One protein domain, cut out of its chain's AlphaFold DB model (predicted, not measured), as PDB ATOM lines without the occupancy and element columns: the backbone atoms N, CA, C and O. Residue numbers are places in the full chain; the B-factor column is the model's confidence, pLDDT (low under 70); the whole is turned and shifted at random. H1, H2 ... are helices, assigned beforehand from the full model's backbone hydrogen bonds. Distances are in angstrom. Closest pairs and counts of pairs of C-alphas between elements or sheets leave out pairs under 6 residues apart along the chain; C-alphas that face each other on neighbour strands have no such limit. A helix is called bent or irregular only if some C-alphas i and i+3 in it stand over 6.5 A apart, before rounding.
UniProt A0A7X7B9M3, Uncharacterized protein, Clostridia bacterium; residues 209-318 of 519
ATOM      1  N   TYR A 209      -9.673 -17.521 -42.370       74.62
ATOM      2  CA  TYR A 209     -10.033 -18.251 -43.576       74.62
ATOM      3  C   TYR A 209      -8.785 -18.297 -44.455       74.62
ATOM      4  O   TYR A 209      -8.145 -17.264 -44.678       74.62
ATOM      5  N   SER A 210      -8.443 -19.484 -44.949       70.25
ATOM      6  CA  SER A 210      -7.411 -19.660 -45.965       70.25
ATOM      7  C   SER A 210      -8.048 -19.601 -47.351       70.25
ATOM      8  O   SER A 210      -9.054 -20.260 -47.622       70.25
ATOM      9  N   VAL A 211      -7.485 -18.777 -48.234       71.69
ATOM     10  CA  VAL A 211      -7.804 -18.789 -49.667       71.69
ATOM     11  C   VAL A 211      -6.502 -19.083 -50.398       71.69
ATOM     12  O   VAL A 211      -5.635 -18.217 -50.501       71.69
ATOM     13  N   GLY A 212      -6.354 -20.326 -50.862       72.69
ATOM     14  CA  GLY A 212      -5.060 -20.842 -51.322       72.69
ATOM     15  C   GLY A 212      -4.061 -20.920 -50.164       72.69
ATOM     16  O   GLY A 212      -4.438 -21.317 -49.062       72.69
ATOM     17  N   ASP A 213      -2.826 -20.483 -50.407       68.75
ATOM     18  CA  ASP A 213      -1.746 -20.463 -49.406       68.75
ATOM     19  C   ASP A 213      -1.815 -19.248 -48.460       68.75
ATOM     20  O   ASP A 213      -1.066 -19.161 -47.492       68.75
ATOM     21  N   TYR A 214      -2.730 -18.302 -48.705       72.50
ATOM     22  CA  TYR A 214      -2.810 -17.060 -47.938       72.50
ATOM     23  C   TYR A 214      -3.869 -17.113 -46.837       72.50
ATOM     24  O   TYR A 214      -5.069 -17.277 -47.087       72.50
ATOM     25  N   HIS A 215      -3.433 -16.855 -45.604       79.44
ATOM     26  CA  HIS A 215      -4.314 -16.655 -44.456       79.44
ATOM     27  C   HIS A 215      -4.854 -15.218 -44.422       79.44
ATOM     28  O   HIS A 215      -4.120 -14.261 -44.152       79.44
ATOM     29  N   ILE A 216      -6.163 -15.049 -44.643       80.31
ATOM     30  CA  ILE A 216      -6.814 -13.726 -44.688       80.31
ATOM     31  C   ILE A 216      -6.651 -12.979 -43.358       80.31
ATOM     32  O   ILE A 216      -6.394 -11.774 -43.360       80.31
ATOM     33  N   GLY A 217      -6.741 -13.688 -42.229       78.69
ATOM     34  CA  GLY A 217      -6.554 -13.100 -40.900       78.69
ATOM     35  C   GLY A 217      -5.180 -12.441 -40.729       78.69
ATOM     36  O   GLY A 217      -5.085 -11.362 -40.147       78.69
ATOM     37  N   VAL A 218      -4.126 -13.028 -41.309       82.00
ATOM     38  CA  VAL A 218      -2.750 -12.500 -41.248       82.00
ATOM     39  C   VAL A 218      -2.588 -11.263 -42.130       82.00
ATOM     40  O   VAL A 218      -1.979 -10.275 -41.720       82.00
ATOM     41  N   VAL A 219      -3.169 -11.267 -43.329       86.62
ATOM     42  CA  VAL A 219      -3.164 -10.084 -44.205       86.62
ATOM     43  C   VAL A 219      -3.929  -8.932 -43.552       86.62
ATOM     44  O   VAL A 219      -3.456  -7.792 -43.535       86.62
ATOM     45  N   LEU A 220      -5.100  -9.224 -42.985       86.50
ATOM     46  CA  LEU A 220      -5.943  -8.225 -42.340       86.50
ATOM     47  C   LEU A 220      -5.279  -7.649 -41.086       86.50
ATOM     48  O   LEU A 220      -5.354  -6.442 -40.867       86.50
ATOM     49  N   SER A 221      -4.593  -8.477 -40.296       86.75
ATOM     50  CA  SER A 221      -3.865  -8.017 -39.113       86.75
ATOM     51  C   SER A 221      -2.743  -7.043 -39.498       86.75
ATOM     52  O   SER A 221      -2.671  -5.946 -38.946       86.75
ATOM     53  N   LYS A 222      -1.944  -7.354 -40.530       88.31
ATOM     54  CA  LYS A 222      -0.919  -6.445 -41.081       88.31
ATOM     55  C   LYS A 222      -1.522  -5.150 -41.631       88.31
ATOM     56  O   LYS A 222      -0.997  -4.063 -41.387       88.31
ATOM     57  N   TYR A 223      -2.648  -5.246 -42.334       89.00
ATOM     58  CA  TYR A 223      -3.367  -4.077 -42.839       89.00
ATOM     59  C   TYR A 223      -3.883  -3.177 -41.704       89.00
ATOM     60  O   TYR A 223      -3.759  -1.954 -41.778       89.00
ATOM     61  N   LEU A 224      -4.391  -3.760 -40.614       87.12
ATOM     62  CA  LEU A 224      -4.805  -3.012 -39.427       87.12
ATOM     63  C   LEU A 224      -3.631  -2.317 -38.738       87.12
ATOM     64  O   LEU A 224      -3.789  -1.173 -38.323       87.12
ATOM     65  N   VAL A 225      -2.454  -2.945 -38.667       89.69
ATOM     66  CA  VAL A 225      -1.236  -2.293 -38.153       89.69
ATOM     67  C   VAL A 225      -0.870  -1.076 -39.001       89.69
ATOM     68  O   VAL A 225      -0.606  -0.005 -38.453       89.69
ATOM     69  N   LEU A 226      -0.926  -1.192 -40.331       88.50
ATOM     70  CA  LEU A 226      -0.698  -0.060 -41.231       88.50
ATOM     71  C   LEU A 226      -1.721   1.061 -41.005       88.50
ATOM     72  O   LEU A 226      -1.332   2.223 -40.884       88.50
ATOM     73  N   LEU A 227      -3.011   0.741 -40.874       86.50
ATOM     74  CA  LEU A 227      -4.036   1.742 -40.568       86.50
ATOM     75  C   LEU A 227      -3.836   2.378 -39.191       86.50
ATOM     76  O   LEU A 227      -3.969   3.588 -39.055       86.50
ATOM     77  N   ALA A 228      -3.482   1.601 -38.173       85.25
ATOM     78  CA  ALA A 228      -3.215   2.107 -36.833       85.25
ATOM     79  C   ALA A 228      -1.953   2.976 -36.778       85.25
ATOM     80  O   ALA A 228      -1.881   3.920 -35.999       85.25
ATOM     81  N   SER A 229      -0.978   2.717 -37.652       86.56
ATOM     82  CA  SER A 229       0.218   3.549 -37.791       86.56
ATOM     83  C   SER A 229      -0.101   4.946 -38.348       86.56
ATOM     84  O   SER A 229       0.608   5.912 -38.054       86.56
ATOM     85  N   LEU A 230      -1.260   5.113 -39.009       84.12
ATOM     86  CA  LEU A 230      -1.846   6.429 -39.280       84.12
ATOM     87  C   LEU A 230      -2.214   7.173 -37.991       84.12
ATOM     88  O   LEU A 230      -2.522   8.344 -38.075       84.12
ATOM     89  N   GLY A 231      -2.200   6.567 -36.808       75.12
ATOM     90  CA  GLY A 231      -2.332   7.250 -35.516       75.12
ATOM     91  C   GLY A 231      -1.012   7.766 -34.951       75.12
ATOM     92  O   GLY A 231      -1.001   8.509 -33.973       75.12
ATOM     93  N   GLY A 232       0.109   7.419 -35.581       82.38
ATOM     94  CA  GLY A 232       1.457   7.661 -35.084       82.38
ATOM     95  C   GLY A 232       2.102   6.408 -34.486       82.38
ATOM     96  O   GLY A 232       1.491   5.347 -34.379       82.38
ATOM     97  N   ALA A 233       3.369   6.548 -34.088       82.44
ATOM     98  CA  ALA A 233       4.207   5.434 -33.632       82.44
ATOM     99  C   ALA A 233       3.620   4.626 -32.454       82.44
ATOM    100  O   ALA A 233       3.723   3.405 -32.459       82.44
ATOM    101  N   GLY A 234       2.969   5.274 -31.477       82.12
ATOM    102  CA  GLY A 234       2.377   4.584 -30.321       82.12
ATOM    103  C   GLY A 234       1.188   3.690 -30.691       82.12
ATOM    104  O   GLY A 234       1.128   2.538 -30.270       82.12
ATOM    105  N   TRP A 235       0.284   4.188 -31.542       83.19
ATOM    106  CA  TRP A 235      -0.843   3.406 -32.061       83.19
ATOM    107  C   TRP A 235      -0.370   2.246 -32.937       83.19
ATOM    108  O   TRP A 235      -0.850   1.126 -32.774       83.19
ATOM    109  N   GLY A 236       0.614   2.497 -33.807       85.69
ATOM    110  CA  GLY A 236       1.241   1.459 -34.622       85.69
ATOM    111  C   GLY A 236       1.907   0.364 -33.783       85.69
ATOM    112  O   GLY A 236       1.717  -0.812 -34.077       85.69
ATOM    113  N   ALA A 237       2.615   0.724 -32.709       87.00
ATOM    114  CA  ALA A 237       3.229  -0.237 -31.792       87.00
ATOM    115  C   ALA A 237       2.185  -1.067 -31.025       87.00
ATOM    116  O   ALA A 237       2.288  -2.289 -30.968       87.00
ATOM    117  N   ALA A 238       1.146  -0.425 -30.476       85.12
ATOM    118  CA  ALA A 238       0.101  -1.105 -29.709       85.12
ATOM    119  C   ALA A 238      -0.708  -2.089 -30.570       85.12
ATOM    120  O   ALA A 238      -0.871  -3.254 -30.201       85.12
ATOM    121  N   PHE A 239      -1.168  -1.645 -31.745       86.81
ATOM    122  CA  PHE A 239      -1.838  -2.531 -32.697       86.81
ATOM    123  C   PHE A 239      -0.880  -3.581 -33.251       86.81
ATOM    124  O   PHE A 239      -1.309  -4.707 -33.460       86.81
ATOM    125  N   GLY A 240       0.398  -3.251 -33.452       87.62
ATOM    126  CA  GLY A 240       1.428  -4.202 -33.860       87.62
ATOM    127  C   GLY A 240       1.609  -5.332 -32.850       87.62
ATOM    128  O   GLY A 240       1.518  -6.499 -33.219       87.62
ATOM    129  N   ALA A 241       1.765  -5.005 -31.566       86.38
ATOM    130  CA  ALA A 241       1.866  -5.996 -30.499       86.38
ATOM    131  C   ALA A 241       0.609  -6.877 -30.418       86.38
ATOM    132  O   ALA A 241       0.718  -8.099 -30.361       86.38
ATOM    133  N   ALA A 242      -0.582  -6.273 -30.477       83.25
ATOM    134  CA  ALA A 242      -1.845  -7.006 -30.438       83.25
ATOM    135  C   ALA A 242      -2.037  -7.907 -31.672       83.25
ATOM    136  O   ALA A 242      -2.303  -9.098 -31.545       83.25
ATOM    137  N   CYS A 243      -1.865  -7.360 -32.876       84.81
ATOM    138  CA  CYS A 243      -2.077  -8.064 -34.140       84.81
ATOM    139  C   CYS A 243      -1.006  -9.121 -34.417       84.81
ATOM    140  O   CYS A 243      -1.308 -10.123 -35.056       84.81
ATOM    141  N   GLY A 244       0.227  -8.937 -33.938       81.19
ATOM    142  CA  GLY A 244       1.284  -9.935 -34.091       81.19
ATOM    143  C   GLY A 244       1.082 -11.175 -33.212       81.19
ATOM    144  O   GLY A 244       1.617 -12.235 -33.535       81.19
ATOM    145  N   LEU A 245       0.233 -11.097 -32.176       77.00
ATOM    146  CA  LEU A 245      -0.232 -12.283 -31.451       77.00
ATOM    147  C   LEU A 245      -1.198 -13.133 -32.286       77.00
ATOM    148  O   LEU A 245      -1.283 -14.324 -32.037       77.00
ATOM    149  N   VAL A 246      -1.885 -12.587 -33.297       75.19
ATOM    150  CA  VAL A 246      -2.832 -13.351 -34.139       75.19
ATOM    151  C   VAL A 246      -2.159 -14.541 -34.840       75.19
ATOM    152  O   VAL A 246      -2.559 -15.671 -34.569       75.19
ATOM    153  N   PRO A 247      -1.116 -14.353 -35.679       64.94
ATOM    154  CA  PRO A 247      -0.388 -15.482 -36.265       64.94
ATOM    155  C   PRO A 247       0.386 -16.281 -35.206       64.94
ATOM    156  O   PRO A 247       0.685 -17.457 -35.387       64.94
ATOM    157  N   GLY A 248       0.707 -15.631 -34.087       58.81
ATOM    158  CA  GLY A 248       1.474 -16.174 -32.983       58.81
ATOM    159  C   GLY A 248       0.735 -17.092 -32.013       58.81
ATOM    160  O   GLY A 248       1.352 -17.894 -31.326       58.81
ATOM    161  N   LEU A 249      -0.584 -16.981 -31.938       53.59
ATOM    162  CA  LEU A 249      -1.430 -17.865 -31.140       53.59
ATOM    163  C   LEU A 249      -1.724 -19.173 -31.887       53.59
ATOM    164  O   LEU A 249      -2.206 -20.121 -31.273       53.59
ATOM    165  N   ALA A 250      -1.404 -19.230 -33.184       48.66
ATOM    166  CA  ALA A 250      -1.475 -20.434 -34.003       48.66
ATOM    167  C   ALA A 250      -0.172 -21.263 -33.983       48.66
ATOM    168  O   ALA A 250      -0.237 -22.464 -34.215       48.66
ATOM    169  N   ASN A 251       0.990 -20.661 -33.679       49.16
ATOM    170  CA  ASN A 251       2.308 -21.318 -33.656       49.16
ATOM    171  C   ASN A 251       3.185 -20.767 -32.512       49.16
ATOM    172  O   ASN A 251       3.241 -19.557 -32.334       49.16
ATOM    173  N   PHE A 252       3.954 -21.605 -31.802       43.75
ATOM    174  CA  PHE A 252       4.755 -21.270 -30.596       43.75
ATOM    175  C   PHE A 252       5.733 -20.059 -30.681       43.75
ATOM    176  O   PHE A 252       6.307 -19.668 -29.667       43.75
ATOM    177  N   ASN A 253       5.892 -19.408 -31.839       62.69
ATOM    178  CA  ASN A 253       6.733 -18.219 -32.062       62.69
ATOM    179  C   ASN A 253       5.999 -16.868 -31.915       62.69
ATOM    180  O   ASN A 253       6.489 -15.823 -32.355       62.69
ATOM    181  N   GLY A 254       4.817 -16.858 -31.297       65.19
ATOM    182  CA  GLY A 254       3.944 -15.688 -31.300       65.19
ATOM    183  C   GLY A 254       4.434 -14.431 -30.604       65.19
ATOM    184  O   GLY A 254       4.118 -13.330 -31.052       65.19
ATOM    185  N   LEU A 255       5.251 -14.563 -29.559       73.25
ATOM    186  CA  LEU A 255       5.826 -13.397 -28.882       73.25
ATOM    187  C   LEU A 255       6.829 -12.652 -29.771       73.25
ATOM    188  O   LEU A 255       6.859 -11.422 -29.773       73.25
ATOM    189  N   VAL A 256       7.626 -13.388 -30.550       78.50
ATOM    190  CA  VAL A 256       8.604 -12.798 -31.474       78.50
ATOM    191  C   VAL A 256       7.874 -12.059 -32.595       78.50
ATOM    192  O   VAL A 256       8.207 -10.914 -32.899       78.50
ATOM    193  N   LEU A 257       6.818 -12.663 -33.150       79.62
ATOM    194  CA  LEU A 257       5.946 -12.028 -34.143       79.62
ATOM    195  C   LEU A 257       5.263 -10.768 -33.590       79.62
ATOM    196  O   LEU A 257       5.268  -9.738 -34.259       79.62
ATOM    197  N   ALA A 258       4.747 -10.801 -32.358       84.50
ATOM    198  CA  ALA A 258       4.191  -9.626 -31.685       84.50
ATOM    199  C   ALA A 258       5.215  -8.490 -31.540       84.50
ATOM    200  O   ALA A 258       4.911  -7.335 -31.849       84.50
ATOM    201  N   GLY A 259       6.447  -8.813 -31.137       85.19
ATOM    202  CA  GLY A 259       7.545  -7.848 -31.058       85.19
ATOM    203  C   GLY A 259       7.882  -7.231 -32.418       85.19
ATOM    204  O   GLY A 259       7.955  -6.009 -32.542       85.19
ATOM    205  N   LEU A 260       8.017  -8.054 -33.459       85.25
ATOM    206  CA  LEU A 260       8.340  -7.595 -34.814       85.25
ATOM    207  C   LEU A 260       7.220  -6.736 -35.418       85.25
ATOM    208  O   LEU A 260       7.496  -5.677 -35.986       85.25
ATOM    209  N   TYR A 261       5.953  -7.122 -35.235       88.19
ATOM    210  CA  TYR A 261       4.817  -6.315 -35.685       88.19
ATOM    211  C   TYR A 261       4.754  -4.987 -34.932       88.19
ATOM    212  O   TYR A 261       4.513  -3.955 -35.554       88.19
ATOM    213  N   SER A 262       5.022  -4.987 -33.625       90.38
ATOM    214  CA  SER A 262       5.103  -3.764 -32.823       90.38
ATOM    215  C   SER A 262       6.167  -2.805 -33.359       90.38
ATOM    216  O   SER A 262       5.867  -1.642 -33.634       90.38
ATOM    217  N   VAL A 263       7.385  -3.294 -33.620       89.12
ATOM    218  CA  VAL A 263       8.466  -2.469 -34.185       89.12
ATOM    219  C   VAL A 263       8.117  -1.980 -35.593       89.12
ATOM    220  O   VAL A 263       8.291  -0.798 -35.888       89.12
ATOM    221  N   SER A 264       7.562  -2.840 -36.453       90.50
ATOM    222  CA  SER A 264       7.150  -2.450 -37.810       90.50
ATOM    223  C   SER A 264       6.046  -1.387 -37.814       90.50
ATOM    224  O   SER A 264       6.139  -0.405 -38.551       90.50
ATOM    225  N   GLY A 265       5.044  -1.514 -36.942       90.00
ATOM    226  CA  GLY A 265       3.984  -0.526 -36.773       90.00
ATOM    227  C   GLY A 265       4.499   0.780 -36.173       90.00
ATOM    228  O   GLY A 265       4.085   1.860 -36.598       90.00
ATOM    229  N   MET A 266       5.446   0.704 -35.233       89.75
ATOM    230  CA  MET A 266       6.114   1.874 -34.664       89.75
ATOM    231  C   MET A 266       6.880   2.657 -35.735       89.75
ATOM    232  O   MET A 266       6.708   3.871 -35.832       89.75
ATOM    233  N   LEU A 267       7.685   1.972 -36.557       87.62
ATOM    234  CA  LEU A 267       8.457   2.576 -37.647       87.62
ATOM    235  C   LEU A 267       7.546   3.158 -38.736       87.62
ATOM    236  O   LEU A 267       7.758   4.292 -39.169       87.62
ATOM    237  N   ALA A 268       6.489   2.440 -39.124       89.38
ATOM    238  CA  ALA A 268       5.467   2.948 -40.040       89.38
ATOM    239  C   ALA A 268       4.803   4.224 -39.496       89.38
ATOM    240  O   ALA A 268       4.648   5.214 -40.211       89.38
ATOM    241  N   GLY A 269       4.473   4.235 -38.201       86.00
ATOM    242  CA  GLY A 269       3.842   5.375 -37.545       86.00
ATOM    243  C   GLY A 269       4.801   6.536 -37.297       86.00
ATOM    244  O   GLY A 269       4.365   7.683 -37.177       86.00
ATOM    245  N   PHE A 270       6.104   6.265 -37.234       83.88
ATOM    246  CA  PHE A 270       7.146   7.282 -37.180       83.88
ATOM    247  C   PHE A 270       7.265   8.020 -38.520       83.88
ATOM    248  O   PHE A 270       7.301   9.247 -38.551       83.88
ATOM    249  N   LEU A 271       7.237   7.278 -39.630       82.56
ATOM    250  CA  LEU A 271       7.323   7.814 -40.992       82.56
ATOM    251  C   LEU A 271       5.971   8.276 -41.561       82.56
ATOM    252  O   LEU A 271       5.870   8.605 -42.744       82.56
ATOM    253  N   ARG A 272       4.930   8.371 -40.726       83.00
ATOM    254  CA  ARG A 272       3.583   8.807 -41.129       83.00
ATOM    255  C   ARG A 272       3.579  10.158 -41.853       83.00
ATOM    256  O   ARG A 272       2.773  10.359 -42.760       83.00
ATOM    257  N   ASN A 273       4.475  11.071 -41.476       77.19
ATOM    258  CA  ASN A 273       4.551  12.422 -42.046       77.19
ATOM    259  C   ASN A 273       4.866  12.423 -43.551       77.19
ATOM    260  O   ASN A 273       4.544  13.384 -44.238       77.19
ATOM    261  N   TRP A 274       5.445  11.341 -44.078       77.56
ATOM    262  CA  TRP A 274       5.746  11.186 -45.505       77.56
ATOM    263  C   TRP A 274       4.559  10.596 -46.291       77.56
ATOM    264  O   TRP A 274       4.678  10.235 -47.462       77.56
ATOM    265  N   GLY A 275       3.388  10.472 -45.657       81.62
ATOM    266  CA  GLY A 275       2.179   9.921 -46.260       81.62
ATOM    267  C   GLY A 275       2.269   8.410 -46.505       81.62
ATOM    268  O   GLY A 275       3.024   7.695 -45.853       81.62
ATOM    269  N   LYS A 276       1.482   7.910 -47.468       85.44
ATOM    270  CA  LYS A 276       1.431   6.480 -47.831       85.44
ATOM    271  C   LYS A 276       2.806   5.818 -48.048       85.44
ATOM    272  O   LYS A 276       2.995   4.738 -47.492       85.44
ATOM    273  N   PRO A 277       3.753   6.400 -48.817       85.50
ATOM    274  CA  PRO A 277       5.046   5.750 -49.028       85.50
ATOM    275  C   PRO A 277       5.859   5.658 -47.731       85.50
ATOM    276  O   PRO A 277       6.510   4.644 -47.510       85.50
ATOM    277  N   GLY A 278       5.757   6.647 -46.835       83.81
ATOM    278  CA  GLY A 278       6.403   6.607 -45.522       83.81
ATOM    279  C   GLY A 278       5.931   5.448 -44.646       83.81
ATOM    280  O   GLY A 278       6.757   4.731 -44.082       83.81
ATOM    281  N   LEU A 279       4.615   5.215 -44.584       87.00
ATOM    282  CA  LEU A 279       4.051   4.083 -43.839       87.00
ATOM    283  C   LEU A 279       4.561   2.743 -44.370       87.00
ATOM    284  O   LEU A 279       4.949   1.880 -43.585       87.00
ATOM    285  N   LEU A 280       4.559   2.577 -45.695       89.75
ATOM    286  CA  LEU A 280       5.039   1.353 -46.331       89.75
ATOM    287  C   LEU A 280       6.525   1.145 -46.046       89.75
ATOM    288  O   LEU A 280       6.899   0.075 -45.579       89.75
ATOM    289  N   LEU A 281       7.355   2.171 -46.252       87.50
ATOM    290  CA  LEU A 281       8.790   2.098 -45.975       87.50
ATOM    291  C   LEU A 281       9.061   1.712 -44.519       87.50
ATOM    292  O   LEU A 281       9.824   0.785 -44.277       87.50
ATOM    293  N   GLY A 282       8.394   2.346 -43.552       87.06
ATOM    294  CA  GLY A 282       8.570   2.006 -42.139       87.06
ATOM    295  C   GLY A 282       8.142   0.578 -41.800       87.06
ATOM    296  O   GLY A 282       8.853  -0.124 -41.082       87.06
ATOM    297  N   PHE A 283       7.024   0.119 -42.366       89.38
ATOM    298  CA  PHE A 283       6.537  -1.242 -42.163       89.38
ATOM    299  C   PHE A 283       7.477  -2.291 -42.772       89.38
ATOM    300  O   PHE A 283       7.819  -3.272 -42.111       89.38
ATOM    301  N   PHE A 284       7.957  -2.072 -44.001       88.94
ATOM    302  CA  PHE A 284       8.923  -2.964 -44.645       88.94
ATOM    303  C   PHE A 284      10.285  -2.943 -43.948       88.94
ATOM    304  O   PHE A 284      10.863  -4.009 -43.757       88.94
ATOM    305  N   CYS A 285      10.758  -1.786 -43.474       86.44
ATOM    306  CA  CYS A 285      11.964  -1.701 -42.649       86.44
ATOM    307  C   CYS A 285      11.839  -2.529 -41.364       86.44
ATOM    308  O   CYS A 285      12.779  -3.224 -40.991       86.44
ATOM    309  N   GLY A 286      10.675  -2.512 -40.708       84.12
ATOM    310  CA  GLY A 286      10.419  -3.395 -39.570       84.12
ATOM    311  C   GLY A 286      10.385  -4.874 -39.957       84.12
ATOM    312  O   GLY A 286      10.931  -5.703 -39.235       84.12
ATOM    313  N   ASN A 287       9.821  -5.210 -41.118       83.19
ATOM    314  CA  ASN A 287       9.816  -6.583 -41.628       83.19
ATOM    315  C   ASN A 287      11.217  -7.097 -41.991       83.19
ATOM    316  O   ASN A 287      11.435  -8.300 -41.912       83.19
ATOM    317  N   LEU A 288      12.188  -6.237 -42.321       81.00
ATOM    318  CA  LEU A 288      13.580  -6.671 -42.523       81.00
ATOM    319  C   LEU A 288      14.182  -7.294 -41.255       81.00
ATOM    320  O   LEU A 288      15.025  -8.182 -41.358       81.00
ATOM    321  N   LEU A 289      13.705  -6.905 -40.064       77.88
ATOM    322  CA  LEU A 289      14.125  -7.530 -38.807       77.88
ATOM    323  C   LEU A 289      13.705  -9.002 -38.703       77.88
ATOM    324  O   LEU A 289      14.346  -9.773 -37.991       77.88
ATOM    325  N   TYR A 290      12.663  -9.406 -39.437       74.50
ATOM    326  CA  TYR A 290      12.193 -10.789 -39.487       74.50
ATOM    327  C   TYR A 290      13.242 -11.726 -40.105       74.50
ATOM    328  O   TYR A 290      13.467 -12.818 -39.585       74.50
ATOM    329  N   GLY A 291      13.945 -11.270 -41.150       68.25
ATOM    330  CA  GLY A 291      14.966 -12.057 -41.853       68.25
ATOM    331  C   GLY A 291      16.199 -12.402 -41.007       68.25
ATOM    332  O   GLY A 291      16.942 -13.308 -41.361       68.25
ATOM    333  N   PHE A 292      16.409 -11.725 -39.873       69.69
ATOM    334  CA  PHE A 292      17.475 -12.077 -38.926       69.69
ATOM    335  C   PHE A 292      17.082 -13.189 -37.949       69.69
ATOM    336  O   PHE A 292      17.964 -13.814 -37.364       69.69
ATOM    337  N   TYR A 293      15.781 -13.409 -37.736       68.19
ATOM    338  CA  TYR A 293      15.273 -14.363 -36.746       68.19
ATOM    339  C   TYR A 293      14.854 -15.698 -37.358       68.19
ATOM    340  O   TYR A 293      15.018 -16.734 -36.719       68.19
ATOM    341  N   PHE A 294      14.312 -15.681 -38.574       68.69
ATOM    342  CA  PHE A 294      13.805 -16.878 -39.236       68.69
ATOM    343  C   PHE A 294      14.711 -17.259 -40.405       68.69
ATOM    344  O   PHE A 294      14.883 -16.488 -41.343       68.69
ATOM    345  N   THR A 295      15.286 -18.460 -40.333       60.97
ATOM    346  CA  THR A 295      16.144 -19.050 -41.374       60.97
ATOM    347  C   THR A 295      15.375 -19.888 -42.395       60.97
ATOM    348  O   THR A 295      15.973 -20.349 -43.363       60.97
ATOM    349  N   ASP A 296      14.072 -20.097 -42.193       72.75
ATOM    350  CA  ASP A 296      13.228 -20.865 -43.107       72.75
ATOM    351  C   ASP A 296      12.758 -19.991 -44.282       72.75
ATOM    352  O   ASP A 296      12.021 -19.013 -44.108       72.75
ATOM    353  N   GLU A 297      13.201 -20.353 -45.485       72.00
ATOM    354  CA  GLU A 297      12.932 -19.631 -46.727       72.00
ATOM    355  C   GLU A 297      11.437 -19.622 -47.086       72.00
ATOM    356  O   GLU A 297      10.923 -18.600 -47.551       72.00
ATOM    357  N   ALA A 298      10.712 -20.712 -46.808       71.81
ATOM    358  CA  ALA A 298       9.287 -20.815 -47.123       71.81
ATOM    359  C   ALA A 298       8.453 -19.876 -46.241       71.81
ATOM    360  O   ALA A 298       7.585 -19.148 -46.728       71.81
ATOM    361  N   VAL A 299       8.772 -19.830 -44.946       71.25
ATOM    362  CA  VAL A 299       8.094 -18.958 -43.977       71.25
ATOM    363  C   VAL A 299       8.411 -17.485 -44.256       71.25
ATOM    364  O   VAL A 299       7.534 -16.626 -44.158       71.25
ATOM    365  N   LEU A 300       9.648 -17.178 -44.655       73.94
ATOM    366  CA  LEU A 300      10.050 -15.825 -45.038       73.94
ATOM    367  C   LEU A 300       9.307 -15.337 -46.294       73.94
ATOM    368  O   LEU A 300       8.840 -14.193 -46.320       73.94
ATOM    369  N   MET A 301       9.159 -16.192 -47.311       78.50
ATOM    370  CA  MET A 301       8.407 -15.891 -48.537       78.50
ATOM    371  C   MET A 301       6.916 -15.659 -48.266       78.50
ATOM    372  O   MET A 301       6.348 -14.675 -48.754       78.50
ATOM    373  N   ASP A 302       6.282 -16.496 -47.444       77.06
ATOM    374  CA  ASP A 302       4.885 -16.295 -47.040       77.06
ATOM    375  C   ASP A 302       4.715 -14.994 -46.228       77.06
ATOM    376  O   ASP A 302       3.824 -14.169 -46.467       77.06
ATOM    377  N   PHE A 303       5.655 -14.709 -45.325       78.50
ATOM    378  CA  PHE A 303       5.633 -13.480 -44.545       78.50
ATOM    379  C   PHE A 303       5.780 -12.217 -45.413       78.50
ATOM    380  O   PHE A 303       5.045 -11.241 -45.230       78.50
ATOM    381  N   LEU A 304       6.708 -12.216 -46.369       81.12
ATOM    382  CA  LEU A 304       6.926 -11.092 -47.280       81.12
ATOM    383  C   LEU A 304       5.750 -10.898 -48.236       81.12
ATOM    384  O   LEU A 304       5.315  -9.763 -48.437       81.12
ATOM    385  N   SER A 305       5.200 -11.981 -48.783       83.25
ATOM    386  CA  SER A 305       4.067 -11.921 -49.710       83.25
ATOM    387  C   SER A 305       2.792 -11.416 -49.025       83.25
ATOM    388  O   SER A 305       2.151 -10.490 -49.531       83.25
ATOM    389  N   THR A 306       2.479 -11.896 -47.818       84.31
ATOM    390  CA  THR A 306       1.354 -11.377 -47.015       84.31
ATOM    391  C   THR A 306       1.555  -9.913 -46.593       84.31
ATOM    392  O   THR A 306       0.593  -9.141 -46.562       84.31
ATOM    393  N   SER A 307       2.796  -9.483 -46.323       84.88
ATOM    394  CA  SER A 307       3.130  -8.066 -46.078       84.88
ATOM    395  C   SER A 307       2.982  -7.198 -47.329       84.88
ATOM    396  O   SER A 307       2.465  -6.082 -47.245       84.88
ATOM    397  N   GLY A 308       3.387  -7.711 -48.493       85.69
ATOM    398  CA  GLY A 308       3.182  -7.074 -49.791       85.69
ATOM    399  C   GLY A 308       1.702  -6.843 -50.079       85.69
ATOM    400  O   GLY A 308       1.306  -5.730 -50.424       85.69
ATOM    401  N   LEU A 309       0.869  -7.858 -49.843       87.25
ATOM    402  CA  LEU A 309      -0.573  -7.797 -50.080       87.25
ATOM    403  C   LEU A 309      -1.268  -6.781 -49.158       87.25
ATOM    404  O   LEU A 309      -2.091  -5.986 -49.618       87.25
ATOM    405  N   ALA A 310      -0.870  -6.716 -47.884       86.75
ATOM    406  CA  ALA A 310      -1.319  -5.670 -46.961       86.75
ATOM    407  C   ALA A 310      -0.891  -4.258 -47.414       86.75
ATOM    408  O   ALA A 310      -1.662  -3.300 -47.299       86.75
ATOM    409  N   GLY A 311       0.314  -4.126 -47.978       85.50
ATOM    410  CA  GLY A 311       0.794  -2.877 -48.566       85.50
ATOM    411  C   GLY A 311      -0.025  -2.441 -49.786       85.50
ATOM    412  O   GLY A 311      -0.417  -1.277 -49.879       85.50
ATOM    413  N   VAL A 312      -0.357  -3.374 -50.684       87.88
ATOM    414  CA  VAL A 312      -1.229  -3.121 -51.844       87.88
ATOM    415  C   VAL A 312      -2.612  -2.652 -51.392       87.88
ATOM    416  O   VAL A 312      -3.120  -1.664 -51.923       87.88
ATOM    417  N   LEU A 313      -3.191  -3.284 -50.363       87.19
ATOM    418  CA  LEU A 313      -4.459  -2.843 -49.777       87.19
ATOM    419  C   LEU A 313      -4.389  -1.385 -49.305       87.19
ATOM    420  O   LEU A 313      -5.270  -0.602 -49.646       87.19
ATOM    421  N   LEU A 314      -3.319  -0.975 -48.614       85.94
ATOM    422  CA  LEU A 314      -3.136   0.418 -48.180       85.94
ATOM    423  C   LEU A 314      -3.026   1.405 -49.356       85.94
ATOM    424  O   LEU A 314      -3.523   2.540 -49.292       85.94
ATOM    425  N   VAL A 315      -2.370   0.998 -50.443       86.00
ATOM    426  CA  VAL A 315      -2.279   1.817 -51.659       86.00
ATOM    427  C   VAL A 315      -3.663   1.999 -52.280       86.00
ATOM    428  O   VAL A 315      -4.021   3.136 -52.598       86.00
ATOM    429  N   LEU A 316      -4.455   0.926 -52.358       85.25
ATOM    430  CA  LEU A 316      -5.828   0.941 -52.868       85.25
ATOM    431  C   LEU A 316      -6.795   1.733 -51.975       85.25
ATOM    432  O   LEU A 316      -7.762   2.304 -52.480       85.25
ATOM    433  N   THR A 317      -6.531   1.841 -50.670       84.06
ATOM    434  CA  THR A 317      -7.390   2.593 -49.746       84.06
ATOM    435  C   THR A 317      -7.498   4.070 -50.157       84.06
ATOM    436  O   THR A 317      -6.477   4.766 -50.232       84.06
ATOM    437  N   PRO A 318      -8.707   4.614 -50.396       79.44
ATOM    438  CA  PRO A 318      -8.877   5.990 -50.856       79.44
ATOM    439  C   PRO A 318      -8.303   7.009 -49.865       79.44
ATOM    440  O   PRO A 318      -8.447   6.863 -48.649       79.44
TER     441      PRO A 318
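Overview. This is residues 209 to 318 of the 519 residues of an uncharacterized protein of Clostridia bacterium (UniProt A0A7X7B9M3). A long helix folded sharply back on itself as two arms, H3a and H3b, has H2 packed along H3a and H4 folded back along H3b, while H1 packs on H2 and H3a on one side and is crossed by H4 on the other, touching both arms and both other helices in a compact body. H1, H2 and H3a make an up-and-down bundle, each running against the one before. The printed part has 110 residues, with four named helices, H1 to H4 in chain order, and no named strand: all helix. It is compact, with a radius of gyration of the C-alphas of 12.6 A and spans of 34 by 25 by 21 A.

Arrangement. H3, residues 254 to 292, was assigned as one helix by its hydrogen bonds but is bent: C-alphas 273 and 276 are 8.9 A apart. H3a, residues 254 to 273, is irregular, with C-alphas 270 and 273 7.5 A apart. It touches H3b, residues 276 to 292, closest at the C-alphas of Ser 264 and Gly 286, 3.8 A, opposite ways at a shallow tilt of 30 degrees. H2, residues 233 to 248, forms a hairpin with H3a, closest at C-alphas 248 and 254, 3.0 A. H1, residues 216 to 229, forms a hairpin with H2 at 12 degrees, closest at C-alphas 229 and 236, 3.9 A. H4, residues 297 to 316, forms a hairpin with H3b at 8 degrees, closest at C-alphas 280 and 311, 6.4 A. With residues 306 to 314 alone, H4 touches H1 at a steep tilt of 56 degrees, closest at C-alphas 223 and 310, 4.9 A. H2 and H4 are apart. Every O i to N i+4 pair is within hydrogen-bond range in H1 and H4, against 8 of 12 in H2, 15 of 16 in H3a and 9 of 13 in H3b.

Along the chain. H3a measures 30.1 A, H4 28.5 A, H3b 26.1 A, H2 21.8 A and H1 19.9 A. C-alpha 216 of H1 is at (-6.814, -13.726, -44.688) and C-alpha 316 of H4 at (-5.828, 0.941, -52.868).

Size, cuts and confidence. The C-alphas farthest apart, Thr 295 and Pro 318, are 36.6 A apart. The printed part has no cut, and its three links are tight. Confidence is under 70 at residue 213, residues 247 to 254 and residues 291 to 295.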